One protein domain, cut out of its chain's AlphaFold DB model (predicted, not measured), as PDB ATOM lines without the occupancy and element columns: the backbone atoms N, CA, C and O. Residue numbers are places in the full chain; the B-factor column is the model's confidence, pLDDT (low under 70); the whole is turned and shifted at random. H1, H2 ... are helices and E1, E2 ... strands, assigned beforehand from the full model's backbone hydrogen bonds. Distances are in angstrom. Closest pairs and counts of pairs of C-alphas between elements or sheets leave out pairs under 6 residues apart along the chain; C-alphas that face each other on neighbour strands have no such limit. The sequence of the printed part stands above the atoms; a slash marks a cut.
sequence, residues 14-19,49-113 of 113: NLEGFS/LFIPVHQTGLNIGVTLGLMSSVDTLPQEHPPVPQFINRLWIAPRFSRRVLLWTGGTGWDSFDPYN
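This is residues 14 to 19 and 49 to 113 of the 113 residues of an uncharacterized protein of Mycolicibacterium conceptionense (UniProt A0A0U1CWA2). A twisted sheet of four strands makes a slab, with one short helix, H1, crossing over one end of one of its faces. Residues 14 to 19 and part of the long link of residues 69 to 85 lie over that same face, while the other face is bare. The 71 printed residues have one named helix and four named strands, in the order E1, H1, E2, E3, E4; the sheet runs E1, E2, E3, E4 and is mixed. The class is mixed, helices and strands, though under half of the residues, 30 of 71, are in named elements. The whole is compact, with a radius of gyration of the C-alphas of 11.4 A, and spans 29 by 28 by 19 A.

The printed part begins at Asn 14, C-alpha at (175.900, 215.116, 216.605), and residues 14 to 19 come before the cut. E1 is residues 49 to 53, 12.3 A long, with C-alpha 49 at (184.915, 211.457, 195.868). H1 is residues 60 to 68, 12.0 A. E2, residues 86 to 91, is the longest strand at 16.3 A. E3 is residues 97 to 101, 12.9 A, and E4 is residues 105 to 109, 13.7 A, ending with C-alpha 109 at (188.283, 204.842, 210.041).

E1 and E4 are the edge strands, and they are apart. E1 and E2 are parallel at 14 degrees, with N 51 and O 88 within hydrogen-bond range at 2.8 A. With H1 between them they form a strand-helix-strand unit, two parallel neighbour strands joined through a helix, and its crossover is right-handed. E2, E3 and E4 form a meander, each strand the antiparallel neighbour of the one before. The hairpin E2 and E3 stands at 163 degrees, with N 89 and O 98 2.8 A apart. The hairpin E3 and E4 stands at 152 degrees, with N 99 and O 107 2.9 A apart. The sheet is twisted, its C-alphas lying up to 4.5 A off the best plane. H1 is on the sheet at a height of 9.8 A. It lies only just over E1 and E2, with 3 of its C-alphas falling on each. On the local plane it runs across the strands, at 89 degrees to E1. The closest C-alphas of H1 and E2 are those of Leu 66 and Pro 91, 6.4 A apart. In H1 every O i to N i+4 pair is within hydrogen-bond range.

The two C-alphas farthest apart are those of Gln 82 and Asn 113, 32.5 A. Residues 20 to 48 are not printed, and C-alphas 19 and 49 are 15.0 A apart across this cut. The link from H1 to E2, 17 residues, is long; that from E1 to H1 is short, and those from E2 to E3 and from E3 to E4 are tight. The mean pLDDT of the printed part is 91.2, and residue 113, the chain's last, is under 70.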
ATOM      1  N   ASN A  14     176.716 216.179 217.194       88.00
ATOM      2  CA  ASN A  14     175.900 215.116 216.605       88.00
ATOM      3  C   ASN A  14     176.003 215.059 215.072       88.00
ATOM      4  O   ASN A  14     175.524 214.097 214.477       88.00
ATOM      5  N   LEU A  15     176.643 216.052 214.442       90.81
ATOM      6  CA  LEU A  15     176.752 216.187 212.986       90.81
ATOM      7  C   LEU A  15     175.384 216.236 212.283       90.81
ATOM      8  O   LEU A  15     175.256 215.796 211.138       90.81
ATOM      9  N   GLU A  16     174.365 216.779 212.951       91.06
ATOM     10  CA  GLU A  16     173.006 216.902 212.405       91.06
ATOM     11  C   GLU A  16     172.970 217.884 211.224       91.06
ATOM     12  O   GLU A  16     172.318 217.635 210.217       91.06
ATOM     13  N   GLY A  17     173.743 218.970 211.292       90.31
ATOM     14  CA  GLY A  17     173.855 219.970 210.231       90.31
ATOM     15  C   GLY A  17     174.876 219.630 209.145       90.31
ATOM     16  O   GLY A  17     175.157 220.474 208.291       90.31
ATOM     17  N   PHE A  18     175.478 218.436 209.166       93.31
ATOM     18  CA  PHE A  18     176.603 218.115 208.287       93.31
ATOM     19  C   PHE A  18     176.217 218.045 206.806       93.31
ATOM     20  O   PHE A  18     176.928 218.606 205.970       93.31
ATOM     21  N   SER A  19     175.096 217.398 206.467       94.44
ATOM     22  CA  SER A  19     174.663 217.276 205.067       94.44
ATOM     23  C   SER A  19     174.315 218.639 204.467       94.44
ATOM     24  O   SER A  19     174.791 218.981 203.383       94.44
ATOM     25  N   LEU A  49     184.577 210.070 195.604       96.88
ATOM     26  CA  LEU A  49     184.915 211.457 195.868       96.88
ATOM     27  C   LEU A  49     185.677 211.549 197.187       96.88
ATOM     28  O   LEU A  49     185.171 211.133 198.222       96.88
ATOM     29  N   PHE A  50     186.884 212.107 197.156       96.12
ATOM     30  CA  PHE A  50     187.693 212.345 198.349       96.12
ATOM     31  C   PHE A  50     187.806 213.843 198.619       96.12
ATOM     32  O   PHE A  50     188.262 214.593 197.752       96.12
ATOM     33  N   ILE A  51     187.406 214.272 199.817       94.25
ATOM     34  CA  ILE A  51     187.386 215.676 200.225       94.25
ATOM     35  C   ILE A  51     188.194 215.853 201.516       94.25
ATOM     36  O   ILE A  51     187.728 215.492 202.602       94.25
ATOM     37  N   PRO A  52     189.393 216.455 201.442       93.25
ATOM     38  CA  PRO A  52     190.044 216.991 202.626       93.25
ATOM     39  C   PRO A  52     189.289 218.245 203.086       93.25
ATOM     40  O   PRO A  52     189.174 219.222 202.346       93.25
ATOM     41  N   VAL A  53     188.777 218.233 204.315       91.88
ATOM     42  CA  VAL A  53     187.989 219.345 204.857       91.88
ATOM     43  C   VAL A  53     188.886 220.243 205.694       91.88
ATOM     44  O   VAL A  53     189.370 219.870 206.762       91.88
ATOM     45  N   HIS A  54     189.117 221.455 205.200       90.44
ATOM     46  CA  HIS A  54     189.791 222.498 205.963       90.44
ATOM     47  C   HIS A  54     188.863 223.072 207.043       90.44
ATOM     48  O   HIS A  54     187.650 223.099 206.860       90.44
ATOM     49  N   GLN A  55     189.423 223.645 208.116       84.56
ATOM     50  CA  GLN A  55     188.640 224.233 209.218       84.56
ATOM     51  C   GLN A  55     187.727 225.414 208.816       84.56
ATOM     52  O   GLN A  55     186.932 225.900 209.610       84.56
ATOM     53  N   THR A  56     187.901 225.932 207.601       86.56
ATOM     54  CA  THR A  56     187.100 227.019 207.016       86.56
ATOM     55  C   THR A  56     186.281 226.544 205.815       86.56
ATOM     56  O   THR A  56     185.742 227.372 205.090       86.56
ATOM     57  N   GLY A  57     186.288 225.239 205.527       85.94
ATOM     58  CA  GLY A  57     185.596 224.654 204.380       85.94
ATOM     59  C   GLY A  57     184.114 224.390 204.639       85.94
ATOM     60  O   GLY A  57     183.362 224.239 203.687       85.94
ATOM     61  N   LEU A  58     183.710 224.354 205.910       90.75
ATOM     62  CA  LEU A  58     182.329 224.225 206.370       90.75
ATOM     63  C   LEU A  58     182.065 225.270 207.454       90.75
ATOM     64  O   LEU A  58     182.985 225.952 207.919       90.75
ATOM     65  N   ASN A  59     180.811 225.368 207.901       90.19
ATOM     66  CA  ASN A  59     180.498 226.169 209.077       90.19
ATOM     67  C   ASN A  59     181.330 225.692 210.294       90.19
ATOM     68  O   ASN A  59     181.743 224.529 210.393       90.19
ATOM     69  N   ILE A  60     181.612 226.611 211.220       87.88
ATOM     70  CA  ILE A  60     182.533 226.335 212.328       87.88
ATOM     71  C   ILE A  60     181.987 225.282 213.305       87.88
ATOM     72  O   ILE A  60     182.763 224.485 213.822       87.88
ATOM     73  N   GLY A  61     180.670 225.237 213.532       88.94
ATOM     74  CA  GLY A  61     180.046 224.291 214.464       88.94
ATOM     75  C   GLY A  61     180.191 222.839 214.007       88.94
ATOM     76  O   GLY A  61     180.606 221.989 214.793       88.94
ATOM     77  N   VAL A  62     179.932 222.583 212.724       91.00
ATOM     78  CA  VAL A  62     180.094 221.282 212.062       91.00
ATOM     79  C   VAL A  62     181.567 220.918 211.941       91.00
ATOM     80  O   VAL A  62     181.945 219.785 212.216       91.00
ATOM     81  N   THR A  63     182.422 221.878 211.586       90.44
ATOM     82  CA  THR A  63     183.876 221.664 211.537       90.44
ATOM     83  C   THR A  63     184.410 221.189 212.886       90.44
ATOM     84  O   THR A  63     185.149 220.208 212.946       90.44
ATOM     85  N   LEU A  64     184.032 221.869 213.973       89.56
ATOM     86  CA  LEU A  64     184.442 221.478 215.317       89.56
ATOM     87  C   LEU A  64     183.876 220.105 215.685       89.56
ATOM     88  O   LEU A  64     184.634 219.285 216.189       89.56
ATOM     89  N   GLY A  65     182.615 219.819 215.343       90.62
ATOM     90  CA  GLY A  65     182.017 218.492 215.505       90.62
ATOM     91  C   GLY A  65     182.823 217.390 214.812       90.62
ATOM     92  O   GLY A  65     183.172 216.395 215.439       90.62
ATOM     93  N   LEU A  66     183.215 217.594 213.552       90.00
ATOM     94  CA  LEU A  66     184.041 216.645 212.789       90.00
ATOM     95  C   LEU A  66     185.430 216.428 213.403       90.00
ATOM     96  O   LEU A  66     186.021 215.358 213.253       90.00
ATOM     97  N   MET A  67     185.975 217.455 214.055       88.69
ATOM     98  CA  MET A  67     187.281 217.398 214.707       88.69
ATOM     99  C   MET A  67     187.225 216.725 216.081       88.69
ATOM    100  O   MET A  67     188.162 216.015 216.438       88.69
ATOM    101  N   SER A  68     186.170 216.972 216.865       85.50
ATOM    102  CA  SER A  68     186.083 216.539 218.265       85.50
ATOM    103  C   SER A  68     185.307 215.244 218.479       85.50
ATOM    104  O   SER A  68     185.554 214.555 219.467       85.50
ATOM    105  N   SER A  69     184.358 214.914 217.600       80.75
ATOM    106  CA  SER A  69     183.517 213.729 217.755       80.75
ATOM    107  C   SER A  69     184.225 212.494 217.200       80.75
ATOM    108  O   SER A  69     184.388 212.339 215.988       80.75
ATOM    109  N   VAL A  70     184.638 211.601 218.100       76.31
ATOM    110  CA  VAL A  70     185.361 210.369 217.746       76.31
ATOM    111  C   VAL A  70     184.406 209.294 217.221       76.31
ATOM    112  O   VAL A  70     184.699 208.682 216.202       76.31
ATOM    113  N   ASP A  71     183.225 209.150 217.828       84.06
ATOM    114  CA  ASP A  71     182.305 208.042 217.520       84.06
ATOM    115  C   ASP A  71     181.037 208.475 216.764       84.06
ATOM    116  O   ASP A  71     180.310 207.647 216.218       84.06
ATOM    117  N   THR A  72     180.749 209.776 216.693       91.19
ATOM    118  CA  THR A  72     179.521 210.272 216.055       91.19
ATOM    119  C   THR A  72     179.609 210.171 214.538       91.19
ATOM    120  O   THR A  72     180.524 210.730 213.935       91.19
ATOM    121  N   LEU A  73     178.647 209.518 213.896       94.31
ATOM    122  CA  LEU A  73     178.497 209.519 212.441       94.31
ATOM    123  C   LEU A  73     177.358 210.463 212.028       94.31
ATOM    124  O   LEU A  73     176.372 210.559 212.763       94.31
ATOM    125  N   PRO A  74     177.450 211.134 210.867       93.62
ATOM    126  CA  PRO A  74     176.308 211.854 210.323       93.62
ATOM    127  C   PRO A  74     175.134 210.897 210.084       93.62
ATOM    128  O   PRO A  74     175.328 209.753 209.673       93.62
ATOM    129  N   GLN A  75     173.910 211.361 210.326       89.44
ATOM    130  CA  GLN A  75     172.711 210.537 210.128       89.44
ATOM    131  C   GLN A  75     172.168 210.631 208.700       89.44
ATOM    132  O   GLN A  75     171.583 209.683 208.180       89.44
ATOM    133  N   GLU A  76     172.366 211.780 208.059       93.56
ATOM    134  CA  GLU A  76     171.819 212.062 206.740       93.56
ATOM    135  C   GLU A  76     172.754 211.609 205.618       93.56
ATOM    136  O   GLU A  76     173.983 211.625 205.737       93.56
ATOM    137  N   HIS A  77     172.162 211.248 204.481       93.62
ATOM    138  CA  HIS A  77     172.918 211.026 203.254       93.62
ATOM    139  C   HIS A  77     173.592 212.336 202.811       93.62
ATOM    140  O   HIS A  77     172.953 213.389 202.871       93.62
ATOM    141  N   PRO A  78     174.852 212.295 202.340       95.88
ATOM    142  CA  PRO A  78     175.515 213.477 201.814       95.88
ATOM    143  C   PRO A  78     174.850 213.951 200.513       95.88
ATOM    144  O   PRO A  78     174.318 213.130 199.758       95.88
ATOM    145  N   PRO A  79     174.954 215.249 200.179       95.62
ATOM    146  CA  PRO A  79     174.354 215.841 198.985       95.62
ATOM    147  C   PRO A  79     175.229 215.594 197.746       95.62
ATOM    148  O   PRO A  79     175.642 216.518 197.045       95.62
ATOM    149  N   VAL A  80     175.573 214.331 197.490       96.12
ATOM    150  CA  VAL A  80     176.338 213.919 196.306       96.12
ATOM    151  C   VAL A  80     175.407 213.369 195.222       96.12
ATOM    152  O   VAL A  80     174.380 212.763 195.535       96.12
ATOM    153  N   PRO A  81     175.743 213.536 193.931       95.69
ATOM    154  CA  PRO A  81     174.970 212.936 192.849       95.69
ATOM    155  C   PRO A  81     174.897 211.405 192.948       95.69
ATOM    156  O   PRO A  81     175.858 210.758 193.350       95.69
ATOM    157  N   GLN A  82     173.801 210.812 192.463       94.81
ATOM    158  CA  GLN A  82     173.536 209.363 192.559       94.81
ATOM    159  C   GLN A  82     174.594 208.460 191.904       94.81
ATOM    160  O   GLN A  82     174.677 207.280 192.226       94.81
ATOM    161  N   PHE A  83     175.390 208.983 190.966       95.62
ATOM    162  CA  PHE A  83     176.460 208.211 190.333       95.62
ATOM    163  C   PHE A  83     177.708 208.067 191.213       95.62
ATOM    164  O   PHE A  83     178.598 207.306 190.842       95.62
ATOM    165  N   ILE A  84     177.808 208.801 192.327       97.12
ATOM    166  CA  ILE A  84     178.894 208.680 193.305       97.12
ATOM    167  C   ILE A  84     178.605 207.489 194.215       97.12
ATOM    168  O   ILE A  84     177.578 207.448 194.889       97.12
ATOM    169  N   ASN A  85     179.524 206.528 194.247       97.50
ATOM    170  CA  ASN A  85     179.387 205.318 195.055       97.50
ATOM    171  C   ASN A  85     179.882 205.537 196.484       97.50
ATOM    172  O   ASN A  85     179.292 205.007 197.426       97.50
ATOM    173  N   ARG A  86     180.969 206.303 196.637       97.88
ATOM    174  CA  ARG A  86     181.628 206.540 197.922       97.88
ATOM    175  C   ARG A  86     182.060 207.994 198.077       97.88
ATOM    176  O   ARG A  86     182.549 208.610 197.128       97.88
ATOM    177  N   LEU A  87     181.911 208.522 199.287       97.81
ATOM    178  CA  LEU A  87     182.399 209.839 199.688       97.81
ATOM    179  C   LEU A  87     183.307 209.697 200.907       97.81
ATOM    180  O   LEU A  87     182.867 209.272 201.969       97.81
ATOM    181  N   TRP A  88     184.555 210.114 200.753       97.38
ATOM    182  CA  TRP A  88     185.554 210.150 201.806       97.38
ATOM    183  C   TRP A  88     185.732 211.582 202.299       97.38
ATOM    184  O   TRP A  88     186.022 212.485 201.510       97.38
ATOM    185  N   ILE A  89     185.608 211.781 203.605       95.81
ATOM    186  CA  ILE A  89     185.785 213.068 204.270       95.81
ATOM    187  C   ILE A  89     186.950 212.945 205.240       95.81
ATOM    188  O   ILE A  89     186.901 212.155 206.181       95.81
ATOM    189  N   ALA A  90     187.984 213.750 205.023       94.50
ATOM    190  CA  ALA A  90     189.162 213.801 205.881       94.50
ATOM    191  C   ALA A  90     189.257 215.186 206.546       94.50
ATOM    192  O   ALA A  90     189.815 216.113 205.947       94.50
ATOM    193  N   PRO A  91     188.692 215.373 207.756       92.25
ATOM    194  CA  PRO A  91     188.771 216.634 208.476       92.25
ATOM    195  C   PRO A  91     190.208 216.959 208.876       92.25
ATOM    196  O   PRO A  91     190.944 216.126 209.409       92.25
ATOM    197  N   ARG A  92     190.611 218.212 208.673       88.19
ATOM    198  CA  ARG A  92     191.881 218.715 209.191       88.19
ATOM    199  C   ARG A  92     191.857 218.661 210.721       88.19
ATOM    200  O   ARG A  92     190.852 218.998 211.329       88.19
ATOM    201  N   PHE A  93     192.989 218.290 211.324       87.19
ATOM    202  CA  PHE A  93     193.159 218.150 212.780       87.19
ATOM    203  C   PHE A  93     192.348 217.019 213.432       87.19
ATOM    204  O   PHE A  93     192.314 216.936 214.655       87.19
ATOM    205  N   SER A  94     191.773 216.119 212.634       88.38
ATOM    206  CA  SER A  94     191.256 214.835 213.097       88.38
ATOM    207  C   SER A  94     192.141 213.702 212.577       88.38
ATOM    208  O   SER A  94     192.756 213.823 211.516       88.38
ATOM    209  N   ARG A  95     192.231 212.602 213.331       87.38
ATOM    210  CA  ARG A  95     192.829 211.341 212.845       87.38
ATOM    211  C   ARG A  95     191.811 210.454 212.134       87.38
ATOM    212  O   ARG A  95     192.202 209.508 211.458       87.38
ATOM    213  N   ARG A  96     190.536 210.804 212.268       91.50
ATOM    214  CA  ARG A  96     189.399 210.072 211.746       91.50
ATOM    215  C   ARG A  96     189.113 210.477 210.307       91.50
ATOM    216  O   ARG A  96     189.153 211.659 209.963       91.50
ATOM    217  N   VAL A  97     188.767 209.501 209.481       93.75
ATOM    218  CA  VAL A  97     188.224 209.687 208.135       93.75
ATOM    219  C   VAL A  97     186.815 209.115 208.123       93.75
ATOM    220  O   VAL A  97     186.611 207.975 208.536       93.75
ATOM    221  N   LEU A  98     185.845 209.901 207.658       95.50
ATOM    222  CA  LEU A  98     184.483 209.417 207.452       95.50
ATOM    223  C   LEU A  98     184.348 208.884 206.031       95.50
ATOM    224  O   LEU A  98     184.807 209.518 205.078       95.50
ATOM    225  N   LEU A  99     183.676 207.751 205.895       97.00
ATOM    226  CA  LEU A  99     183.309 207.168 204.617       97.00
ATOM    227  C   LEU A  99     181.796 207.055 204.562       97.00
ATOM    228  O   LEU A  99     181.197 206.391 205.397       97.00
ATOM    229  N   TRP A 100     181.183 207.641 203.548       98.12
ATOM    230  CA  TRP A 100     179.832 207.281 203.156       98.12
ATOM    231  C   TRP A 100     179.881 206.332 201.966       98.12
ATOM    232  O   TRP A 100     180.562 206.620 200.981       98.12
ATOM    233  N   THR A 101     179.131 205.232 202.037       97.69
ATOM    234  CA  THR A 101     178.934 204.291 200.927       97.69
ATOM    235  C   THR A 101     177.458 204.221 200.553       97.69
ATOM    236  O   THR A 101     176.590 204.020 201.410       97.69
ATOM    237  N   GLY A 102     177.162 204.355 199.259       95.56
ATOM    238  CA  GLY A 102     175.811 204.233 198.722       95.56
ATOM    239  C   GLY A 102     175.167 202.900 199.112       95.56
ATOM    240  O   GLY A 102     175.669 201.835 198.770       95.56
ATOM    241  N   GLY A 103     174.052 202.966 199.840       92.25
ATOM    242  CA  GLY A 103     173.308 201.793 200.317       92.25
ATOM    243  C   GLY A 103     173.755 201.237 201.673       92.25
ATOM    244  O   GLY A 103     173.003 200.469 202.263       92.25
ATOM    245  N   THR A 104     174.916 201.640 202.197       94.69
ATOM    246  CA  THR A 104     175.424 201.183 203.509       94.69
ATOM    247  C   THR A 104     175.432 202.295 204.557       94.69
ATOM    248  O   THR A 104     175.266 202.018 205.738       94.69
ATOM    249  N   GLY A 105     175.558 203.554 204.131       95.88
ATOM    250  CA  GLY A 105     175.583 204.709 205.025       95.88
ATOM    251  C   GLY A 105     176.999 205.109 205.435       95.88
ATOM    252  O   GLY A 105     177.953 204.882 204.689       95.88
ATOM    253  N   TRP A 106     177.102 205.773 206.585       96.44
ATOM    254  CA  TRP A 106     178.358 206.292 207.119       96.44
ATOM    255  C   TRP A 106     179.105 205.251 207.951       96.44
ATOM    256  O   TRP A 106     178.499 204.500 208.710       96.44
ATOM    257  N   ASP A 107     180.425 205.280 207.843       95.56
ATOM    258  CA  ASP A 107     181.378 204.561 208.679       95.56
ATOM    259  C   ASP A 107     182.576 205.478 208.975       95.56
ATOM    260  O   ASP A 107     182.739 206.538 208.351       95.56
ATOM    261  N   SER A 108     183.423 205.098 209.926       93.81
ATOM    262  CA  SER A 108     184.634 205.843 210.241       93.81
ATOM    263  C   SER A 108     185.858 204.982 210.465       93.81
ATOM    264  O   SER A 108     185.796 203.921 211.074       93.81
ATOM    265  N   PHE A 109     186.993 205.511 210.017       91.81
ATOM    266  CA  PHE A 109     188.283 204.842 210.041       91.81
ATOM    267  C   PHE A 109     189.339 205.728 210.695       91.81
ATOM    268  O   PHE A 109     189.346 206.941 210.483       91.81
ATOM    269  N   ASP A 110     190.297 205.107 211.383       89.75
ATOM    270  CA  ASP A 110     191.485 205.759 211.947       89.75
ATOM    271  C   ASP A 110     192.756 205.232 211.257       89.75
ATOM    272  O   ASP A 110     193.470 204.389 211.804       89.75
ATOM    273  N   PRO A 111     193.050 205.685 210.024       81.44
ATOM    274  CA  PRO A 111     194.114 205.110 209.198       81.44
ATOM    275  C   PRO A 111     195.539 205.465 209.653       81.44
ATOM    276  O   PRO A 111     196.500 204.996 209.049       81.44
ATOM    277  N   TYR A 112     195.695 206.305 210.679       71.62
ATOM    278  CA  TYR A 112     196.989 206.829 211.142       71.62
ATOM    279  C   TYR A 112     197.433 206.262 212.501       71.62
ATOM    280  O   TYR A 112     198.180 206.930 213.221       71.62
ATOM    281  N   ASN A 113     196.937 205.075 212.859       58.72
ATOM    282  CA  ASN A 113     197.317 204.354 214.078       58.72
ATOM    283  C   ASN A 113     198.590 203.523 213.901       58.72
ATOM    284  O   ASN A 113     198.754 202.904 212.827       58.72
TER     285      ASN A 113